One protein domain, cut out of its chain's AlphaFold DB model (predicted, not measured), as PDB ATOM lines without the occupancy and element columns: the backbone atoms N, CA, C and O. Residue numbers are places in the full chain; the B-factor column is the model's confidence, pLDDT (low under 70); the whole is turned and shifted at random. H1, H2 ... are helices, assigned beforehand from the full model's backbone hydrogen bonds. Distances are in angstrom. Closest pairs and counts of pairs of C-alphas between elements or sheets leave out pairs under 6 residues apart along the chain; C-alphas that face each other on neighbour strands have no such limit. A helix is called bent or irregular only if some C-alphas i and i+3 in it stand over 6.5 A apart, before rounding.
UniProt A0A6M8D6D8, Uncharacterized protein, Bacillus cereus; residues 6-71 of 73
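AT A GLANCE: This is residues 6 to 71 of the 73 residues of an uncharacterized protein of Bacillus cereus (UniProt A0A6M8D6D8). Two long helices, H3 and H4, make a wide V joined by a tight turn, and H1 packs on both arms inside it, with its first residues crossing H4 near the closed end of the V. The short helix H2 lies near the last part of H1, about perpendicular to it, and near the start of H3, while residues 62 to 71, of which 62 to 70 belong to H4, stick out at the other side. The printed part has 66 residues with four named helices, in the order H1, H2, H3, H4, and no named strand; its class is all helix. It is only just loose, close to compact, with a radius of gyration of the C-alphas of 13.4 A and spans of 36 by 30 by 18 A.

IN THESE COORDINATES: Find C-alpha 6 at (12.087, -20.206, -3.566); from there H1 runs over residues 6 to 20, 19.9 A from first to last C-alpha. H1 is irregular, but only just: C-alphas 17 and 20 are 6.7 A apart. After Gly 21 comes H2, residues 22 to 28. Look next at C-alpha 31 at (30.400, -29.239, 5.451), where H3 begins; it holds residues 31 to 46 and measures 22.2 A. The longest helix, H4, takes residues 50 to 70, 30.6 A, and ends with C-alpha 70 at (-2.930, -19.009, 15.451).

HOW THE PARTS SIT: Start at H1, which touches H3 and H4. With its residues 6 to 11 alone it touches residues 53 to 60 of H4; the closest C-alphas, those of Glu 7 and Ala 56, are 5.0 A apart, and the two lines are about perpendicular at 89 degrees. H3 touches H1 with residues 41 to 45 alone, closest at the C-alphas of Thr 9 and His 41, 5.5 A; they run opposite ways at a steep tilt of 60 degrees. Further along H1, the C-alphas of Ile 16 and Leu 22 are its closest to H2, at 5.9 A: H1 and H2 are close but not clearly touching, and about perpendicular at 86 degrees. H2 and H3 are also close but not clearly touching, with the C-alphas of Lys 26 and Leu 34 closest at 7.4 A; they run opposite ways at a tilt of 37 degrees, only just steep. H2 and H4 are apart, and H3 and H4 are only just apart, with their closest C-alphas 8.3 A from each other. On the backbone, each O i to N i+4 pair in H3 and H4 is within hydrogen-bond range, against 10 of 11 in H1 and 2 of 3 in H2.

THE WHOLE: Look for the two C-alphas farthest apart at Gln 32 and Ile 69, 37.1 A from each other. Residues 27 to 33, of which 31 to 33 belong to H3, stand free, and so do residues 62 to 71, of which 62 to 70 belong to H4. The printed part has no cut, and the three links are tight. The mean pLDDT of the printed part is 91.6, and no printed residue is under 70.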
ATOM      1  N   GLN A   6      11.697 -21.606  -3.382       93.94
ATOM      2  CA  GLN A   6      12.087 -20.206  -3.566       93.94
ATOM      3  C   GLN A   6      12.021 -19.415  -2.253       93.94
ATOM      4  O   GLN A   6      12.936 -18.659  -1.944       93.94
ATOM      5  N   GLU A   7      10.974 -19.627  -1.452       95.25
ATOM      6  CA  GLU A   7      10.847 -19.018  -0.123       95.25
ATOM      7  C   GLU A   7      11.943 -19.499   0.832       95.25
ATOM      8  O   GLU A   7      12.562 -18.687   1.513       95.25
ATOM      9  N   GLN A   8      12.234 -20.804   0.844       93.06
ATOM     10  CA  GLN A   8      13.337 -21.357   1.633       93.06
ATOM     11  C   GLN A   8      14.674 -20.735   1.223       93.06
ATOM     12  O   GLN A   8      15.407 -20.254   2.082       93.06
ATOM     13  N   THR A   9      14.973 -20.687  -0.078       93.06
ATOM     14  CA  THR A   9      16.201 -20.074  -0.599       93.06
ATOM     15  C   THR A   9      16.310 -18.608  -0.197       93.06
ATOM     16  O   THR A   9      17.357 -18.201   0.300       93.06
ATOM     17  N   ALA A  10      15.236 -17.827  -0.350       92.31
ATOM     18  CA  ALA A  10      15.238 -16.412   0.008       92.31
ATOM     19  C   ALA A  10      15.515 -16.197   1.507       92.31
ATOM     20  O   ALA A  10      16.326 -15.346   1.873       92.31
ATOM     21  N   VAL A  11      14.893 -17.000   2.377       92.81
ATOM     22  CA  VAL A  11      15.079 -16.914   3.836       92.81
ATOM     23  C   VAL A  11      16.476 -17.358   4.252       92.81
ATOM     24  O   VAL A  11      17.134 -16.649   5.011       92.81
ATOM     25  N   PHE A  12      16.959 -18.502   3.758       89.38
ATOM     26  CA  PHE A  12      18.292 -18.997   4.108       89.38
ATOM     27  C   PHE A  12      19.391 -18.076   3.588       89.38
ATOM     28  O   PHE A  12      20.329 -17.787   4.330       89.38
ATOM     29  N   GLY A  13      19.254 -17.563   2.363       86.88
ATOM     30  CA  GLY A  13      20.176 -16.580   1.807       86.88
ATOM     31  C   GLY A  13      20.260 -15.331   2.683       86.88
ATOM     32  O   GLY A  13      21.359 -14.884   3.008       86.88
ATOM     33  N   GLN A  14      19.118 -14.809   3.143       88.19
ATOM     34  CA  GLN A  14      19.089 -13.656   4.042       88.19
ATOM     35  C   GLN A  14      19.700 -13.974   5.415       88.19
ATOM     36  O   GLN A  14      20.525 -13.213   5.915       88.19
ATOM     37  N   LEU A  15      19.319 -15.097   6.026       88.56
ATOM     38  CA  LEU A  15      19.760 -15.470   7.369       88.56
ATOM     39  C   LEU A  15      21.269 -15.741   7.416       88.56
ATOM     40  O   LEU A  15      21.964 -15.234   8.292       88.56
ATOM     41  N   ILE A  16      21.791 -16.515   6.467       87.62
ATOM     42  CA  ILE A  16      23.202 -16.907   6.451       87.62
ATOM     43  C   ILE A  16      24.084 -15.727   6.049       87.62
ATOM     44  O   ILE A  16      25.062 -15.449   6.737       87.62
ATOM     45  N   ASN A  17      23.747 -15.011   4.973       84.56
ATOM     46  CA  ASN A  17      24.641 -13.978   4.449       84.56
ATOM     47  C   ASN A  17      24.591 -12.677   5.257       84.56
ATOM     48  O   ASN A  17      25.613 -12.006   5.365       84.56
ATOM     49  N   ASN A  18      23.434 -12.328   5.835       84.94
ATOM     50  CA  ASN A  18      23.233 -11.010   6.446       84.94
ATOM     51  C   ASN A  18      23.058 -11.035   7.971       84.94
ATOM     52  O   ASN A  18      23.207  -9.985   8.591       84.94
ATOM     53  N   VAL A  19      22.732 -12.181   8.583       90.31
ATOM     54  CA  VAL A  19      22.465 -12.261  10.034       90.31
ATOM     55  C   VAL A  19      23.514 -13.092  10.769       90.31
ATOM     56  O   VAL A  19      24.123 -12.601  11.713       90.31
ATOM     57  N   LEU A  20      23.721 -14.344  10.358       89.88
ATOM     58  CA  LEU A  20      24.597 -15.286  11.064       89.88
ATOM     59  C   LEU A  20      26.051 -15.222  10.588       89.88
ATOM     60  O   LEU A  20      26.971 -15.363  11.389       89.88
ATOM     61  N   GLY A  21      26.258 -15.020   9.287       86.50
ATOM     62  CA  GLY A  21      27.558 -15.156   8.642       86.50
ATOM     63  C   GLY A  21      27.914 -16.614   8.332       86.50
ATOM     64  O   GLY A  21      27.557 -17.547   9.051       86.50
ATOM     65  N   LEU A  22      28.654 -16.817   7.240       83.12
ATOM     66  CA  LEU A  22      28.993 -18.151   6.743       83.12
ATOM     67  C   LEU A  22      29.918 -18.939   7.689       83.12
ATOM     68  O   LEU A  22      29.794 -20.158   7.778       83.12
ATOM     69  N   GLU A  23      30.826 -18.267   8.399       88.25
ATOM     70  CA  GLU A  23      31.783 -18.935   9.295       88.25
ATOM     71  C   GLU A  23      31.081 -19.606  10.481       88.25
ATOM     72  O   GLU A  23      31.284 -20.796  10.713       88.25
ATOM     73  N   LEU A  24      30.145 -18.905  11.132       90.62
ATOM     74  CA  LEU A  24      29.335 -19.480  12.210       90.62
ATOM     75  C   LEU A  24      28.526 -20.692  11.725       90.62
ATOM     76  O   LEU A  24      28.376 -21.686  12.433       90.62
ATOM     77  N   VAL A  25      28.016 -20.632  10.493       89.88
ATOM     78  CA  VAL A  25      27.252 -21.729   9.889       89.88
ATOM     79  C   VAL A  25      28.143 -22.945   9.614       89.88
ATOM     80  O   VAL A  25      27.729 -24.070   9.891       89.88
ATOM     81  N   LYS A  26      29.373 -22.745   9.126       89.56
ATOM     82  CA  LYS A  26      30.343 -23.828   8.883       89.56
ATOM     83  C   LYS A  26      30.772 -24.549  10.162       89.56
ATOM     84  O   LYS A  26      31.052 -25.740  10.105       89.56
ATOM     85  N   GLU A  27      30.822 -23.855  11.298       93.81
ATOM     86  CA  GLU A  27      31.175 -24.462  12.593       93.81
ATOM     87  C   GLU A  27      30.114 -25.455  13.094       93.81
ATOM     88  O   GLU A  27      30.439 -26.408  13.801       93.81
ATOM     89  N   HIS A  28      28.848 -25.244  12.725       92.88
ATOM     90  CA  HIS A  28      27.708 -25.963  13.303       92.88
ATOM     91  C   HIS A  28      26.996 -26.896  12.314       92.88
ATOM     92  O   HIS A  28      26.188 -27.730  12.729       92.88
ATOM     93  N   ILE A  29      27.268 -26.772  11.014       90.50
ATOM     94  CA  ILE A  29      26.672 -27.603   9.965       90.50
ATOM     95  C   ILE A  29      27.748 -28.465   9.318       90.50
ATOM     96  O   ILE A  29      28.815 -27.983   8.950       90.50
ATOM     97  N   ASP A  30      27.426 -29.746   9.119       94.56
ATOM     98  CA  ASP A  30      28.257 -30.661   8.336       94.56
ATOM     99  C   ASP A  30      28.644 -30.032   6.976       94.56
ATOM    100  O   ASP A  30      27.748 -29.662   6.202       94.56
ATOM    101  N   PRO A  31      29.945 -29.936   6.649       90.31
ATOM    102  CA  PRO A  31      30.400 -29.239   5.451       90.31
ATOM    103  C   PRO A  31      29.805 -29.782   4.148       90.31
ATOM    104  O   PRO A  31      29.467 -29.000   3.264       90.31
ATOM    105  N   GLN A  32      29.601 -31.102   4.032       92.75
ATOM    106  CA  GLN A  32      29.040 -31.699   2.813       92.75
ATOM    107  C   GLN A  32      27.559 -31.355   2.645       92.75
ATOM    108  O   GLN A  32      27.073 -31.182   1.523       92.75
ATOM    109  N   LYS A  33      26.809 -31.265   3.749       91.38
ATOM    110  CA  LYS A  33      25.417 -30.797   3.721       91.38
ATOM    111  C   LYS A  33      25.338 -29.315   3.377       91.38
ATOM    112  O   LYS A  33      24.478 -28.937   2.581       91.38
ATOM    113  N   LEU A  34      26.229 -28.501   3.944       89.19
ATOM    114  CA  LEU A  34      26.287 -27.073   3.655       89.19
ATOM    115  C   LEU A  34      26.618 -26.820   2.183       89.19
ATOM    116  O   LEU A  34      25.934 -26.036   1.534       89.19
ATOM    117  N   GLU A  35      27.593 -27.535   1.625       89.62
ATOM    118  CA  GLU A  35      27.968 -27.404   0.217       89.62
ATOM    119  C   GLU A  35      26.801 -27.736  -0.724       89.62
ATOM    120  O   GLU A  35      26.493 -26.962  -1.629       89.62
ATOM    121  N   LYS A  36      26.054 -28.815  -0.452       89.50
ATOM    122  CA  LYS A  36      24.829 -29.137  -1.208       89.50
ATOM    123  C   LYS A  36      23.766 -28.042  -1.095       89.50
ATOM    124  O   LYS A  36      23.092 -27.745  -2.081       89.50
ATOM    125  N   ALA A  37      23.601 -27.450   0.088       87.06
ATOM    126  CA  ALA A  37      22.658 -26.355   0.294       87.06
ATOM    127  C   ALA A  37      23.072 -25.091  -0.475       87.06
ATOM    128  O   ALA A  37      22.214 -24.440  -1.066       87.06
ATOM    129  N   VAL A  38      24.372 -24.782  -0.528       88.12
ATOM    130  CA  VAL A  38      24.917 -23.665  -1.315       88.12
ATOM    131  C   VAL A  38      24.672 -23.876  -2.808       88.12
ATOM    132  O   VAL A  38      24.214 -22.953  -3.477       88.12
ATOM    133  N   VAL A  39      24.904 -25.086  -3.329       90.81
ATOM    134  CA  VAL A  39      24.626 -25.406  -4.742       90.81
ATOM    135  C   VAL A  39      23.149 -25.174  -5.070       90.81
ATOM    136  O   VAL A  39      22.844 -24.422  -5.990       90.81
ATOM    137  N   LEU A  40      22.232 -25.731  -4.274       88.94
ATOM    138  CA  LEU A  40      20.789 -25.551  -4.481       88.94
ATOM    139  C   LEU A  40      20.348 -24.087  -4.340       88.94
ATOM    140  O   LEU A  40      19.478 -23.627  -5.080       88.94
ATOM    141  N   HIS A  41      20.928 -23.355  -3.385       89.69
ATOM    142  CA  HIS A  41      20.677 -21.928  -3.225       89.69
ATOM    143  C   HIS A  41      21.051 -21.177  -4.502       89.69
ATOM    144  O   HIS A  41      20.237 -20.404  -5.000       89.69
ATOM    145  N   ASN A  42      22.244 -21.430  -5.043       90.75
ATOM    146  CA  ASN A  42      22.736 -20.747  -6.234       90.75
ATOM    147  C   ASN A  42      21.883 -21.073  -7.461       90.75
ATOM    148  O   ASN A  42      21.439 -20.150  -8.131       90.75
ATOM    149  N   GLU A  43      21.542 -22.345  -7.687       93.69
ATOM    150  CA  GLU A  43      20.664 -22.749  -8.795       93.69
ATOM    151  C   GLU A  43      19.321 -22.006  -8.784       93.69
ATOM    152  O   GLU A  43      18.839 -21.560  -9.824       93.69
ATOM    153  N   ILE A  44      18.704 -21.861  -7.606       92.88
ATOM    154  CA  ILE A  44      17.424 -21.158  -7.464       92.88
ATOM    155  C   ILE A  44      17.624 -19.643  -7.577       92.88
ATOM    156  O   ILE A  44      16.821 -18.966  -8.218       92.88
ATOM    157  N   ASN A  45      18.666 -19.098  -6.956       89.31
ATOM    158  CA  ASN A  45      18.931 -17.664  -6.948       89.31
ATOM    159  C   ASN A  45      19.289 -17.138  -8.348       89.31
ATOM    160  O   ASN A  45      18.821 -16.067  -8.720       89.31
ATOM    161  N   ASP A  46      20.018 -17.915  -9.151       93.06
ATOM    162  CA  ASP A  46      20.409 -17.553 -10.521       93.06
ATOM    163  C   ASP A  46      19.201 -17.378 -11.454       93.06
ATOM    164  O   ASP A  46      19.241 -16.576 -12.389       93.06
ATOM    165  N   ILE A  47      18.103 -18.096 -11.192       94.69
ATOM    166  CA  ILE A  47      16.859 -18.005 -11.973       94.69
ATOM    167  C   ILE A  47      15.793 -17.109 -11.326       94.69
ATOM    168  O   ILE A  47      14.708 -16.948 -11.889       94.69
ATOM    169  N   THR A  48      16.068 -16.534 -10.151       93.69
ATOM    170  CA  THR A  48      15.107 -15.716  -9.398       93.69
ATOM    171  C   THR A  48      15.448 -14.234  -9.529       93.69
ATOM    172  O   THR A  48      16.535 -13.782  -9.188       93.69
ATOM    173  N   THR A  49      14.493 -13.431  -9.996       96.06
ATOM    174  CA  THR A  49      14.681 -11.975 -10.088       96.06
ATOM    175  C   THR A  49      14.618 -11.302  -8.709       96.06
ATOM    176  O   THR A  49      13.899 -11.778  -7.826       96.06
ATOM    177  N   PRO A  50      15.230 -10.113  -8.517       94.31
ATOM    178  CA  PRO A  50      15.116  -9.368  -7.257       94.31
ATOM    179  C   PRO A  50      13.669  -9.101  -6.813       94.31
ATOM    180  O   PRO A  50      13.374  -9.076  -5.618       94.31
ATOM    181  N   LYS A  51      12.748  -8.919  -7.771       96.94
ATOM    182  CA  LYS A  51      11.313  -8.760  -7.495       96.94
ATOM    183  C   LYS A  51      10.717 -10.042  -6.906       96.94
ATOM    184  O   LYS A  51      10.068  -9.975  -5.869       96.94
ATOM    185  N   GLN A  52      10.984 -11.190  -7.523       96.25
ATOM    186  CA  GLN A  52      10.509 -12.493  -7.051       96.25
ATOM    187  C   GLN A  52      11.099 -12.870  -5.686       96.25
ATOM    188  O   GLN A  52      10.398 -13.446  -4.858       96.25
ATOM    189  N   THR A  53      12.358 -12.515  -5.412       94.12
ATOM    190  CA  THR A  53      12.954 -12.691  -4.077       94.12
ATOM    191  C   THR A  53      12.215 -11.859  -3.033       94.12
ATOM    192  O   THR A  53      11.877 -12.367  -1.965       94.12
ATOM    193  N   ARG A  54      11.905 -10.593  -3.342       95.25
ATOM    194  CA  ARG A  54      11.123  -9.727  -2.448       95.25
ATOM    195  C   ARG A  54       9.733 -10.299  -2.180       95.25
ATOM    196  O   ARG A  54       9.320 -10.344  -1.029       95.25
ATOM    197  N   GLU A  55       9.032 -10.733  -3.221       97.31
ATOM    198  CA  GLU A  55       7.705 -11.347  -3.095       97.31
ATOM    199  C   GLU A  55       7.758 -12.626  -2.248       97.31
ATOM    200  O   GLU A  55       6.921 -12.811  -1.374       97.31
ATOM    201  N   ALA A  56       8.785 -13.463  -2.426       96.31
ATOM    202  CA  ALA A  56       8.979 -14.656  -1.605       96.31
ATOM    203  C   ALA A  56       9.199 -14.317  -0.120       96.31
ATOM    204  O   ALA A  56       8.623 -14.972   0.743       96.31
ATOM    205  N   LEU A  57       9.987 -13.282   0.191       95.00
ATOM    206  CA  LEU A  57      10.191 -12.836   1.575       95.00
ATOM    207  C   LEU A  57       8.910 -12.265   2.198       95.00
ATOM    208  O   LEU A  57       8.628 -12.561   3.356       95.00
ATOM    209  N   ILE A  58       8.127 -11.489   1.443       96.69
ATOM    210  CA  ILE A  58       6.822 -10.978   1.902       96.69
ATOM    211  C   ILE A  58       5.877 -12.146   2.198       96.69
ATOM    212  O   ILE A  58       5.330 -12.217   3.290       96.69
ATOM    213  N   ASN A  59       5.773 -13.119   1.289       97.12
ATOM    214  CA  ASN A  59       4.921 -14.292   1.489       97.12
ATOM    215  C   ASN A  59       5.341 -15.125   2.708       97.12
ATOM    216  O   ASN A  59       4.491 -15.683   3.399       97.12
ATOM    217  N   VAL A  60       6.646 -15.236   2.978       96.31
ATOM    218  CA  VAL A  60       7.136 -15.879   4.207       96.31
ATOM    219  C   VAL A  60       6.663 -15.107   5.433       96.31
ATOM    220  O   VAL A  60       6.194 -15.733   6.377       96.31
ATOM    221  N   LEU A  61       6.786 -13.776   5.434       95.38
ATOM    222  CA  LEU A  61       6.359 -12.941   6.558       95.38
ATOM    223  C   LEU A  61       4.858 -13.064   6.822       95.38
ATOM    224  O   LEU A  61       4.481 -13.253   7.973       95.38
ATOM    225  N   ASP A  62       4.029 -13.030   5.779       96.06
ATOM    226  CA  ASP A  62       2.575 -13.191   5.909       96.06
ATOM    227  C   ASP A  62       2.229 -14.527   6.574       96.06
ATOM    228  O   ASP A  62       1.525 -14.571   7.579       96.06
ATOM    229  N   LYS A  63       2.830 -15.623   6.103       95.38
ATOM    230  CA  LYS A  63       2.612 -16.944   6.698       95.38
ATOM    231  C   LYS A  63       3.158 -17.061   8.127       95.38
ATOM    232  O   LYS A  63       2.619 -17.822   8.921       95.38
ATOM    233  N   VAL A  64       4.245 -16.361   8.465       94.25
ATOM    234  CA  VAL A  64       4.739 -16.296   9.852       94.25
ATOM    235  C   VAL A  64       3.734 -15.563  10.735       94.25
ATOM    236  O   VAL A  64       3.475 -16.012  11.845       94.25
ATOM    237  N   ILE A  65       3.162 -14.458  10.252       94.62
ATOM    238  CA  ILE A  65       2.128 -13.706  10.966       94.62
ATOM    239  C   ILE A  65       0.896 -14.585  11.202       94.62
ATOM    240  O   ILE A  65       0.408 -14.617  12.328       94.62
ATOM    241  N   ASP A  66       0.444 -15.331  10.190       93.75
ATOM    242  CA  ASP A  66      -0.679 -16.267  10.328       93.75
ATOM    243  C   ASP A  66      -0.425 -17.278  11.456       93.75
ATOM    244  O   ASP A  66      -1.239 -17.412  12.368       93.75
ATOM    245  N   GLU A  67       0.746 -17.919  11.465       92.06
ATOM    246  CA  GLU A  67       1.105 -18.898  12.499       92.06
ATOM    247  C   GLU A  67       1.223 -18.246  13.885       92.06
ATOM    248  O   GLU A  67       0.767 -18.808  14.875       92.06
ATOM    249  N   LEU A  68       1.791 -17.038  13.980       91.81
ATOM    250  CA  LEU A  68       1.888 -16.308  15.249       91.81
ATOM    251  C   LEU A  68       0.514 -15.910  15.805       91.81
ATOM    252  O   LEU A  68       0.346 -15.853  17.020       91.81
ATOM    253  N   ILE A  69      -0.462 -15.627  14.939       93.06
ATOM    254  CA  ILE A  69      -1.839 -15.305  15.341       93.06
ATOM    255  C   ILE A  69      -2.623 -16.571  15.711       93.06
ATOM    256  O   ILE A  69      -3.511 -16.497  16.563       93.06
ATOM    257  N   GLU A  70      -2.327 -17.718  15.094       86.94
ATOM    258  CA  GLU A  70      -2.930 -19.009  15.451       86.94
ATOM    259  C   GLU A  70      -2.440 -19.531  16.806       86.94
ATOM    260  O   GLU A  70      -3.224 -20.134  17.542       86.94
ATOM    261  N   VAL A  71      -1.192 -19.240  17.188       74.94
ATOM    262  CA  VAL A  71      -0.667 -19.484  18.543       74.94
ATOM    263  C   VAL A  71      -1.224 -18.427  19.513       74.94
ATOM    264  O   VAL A  71      -0.506 -17.603  20.078       74.94
TER     265      VAL A  71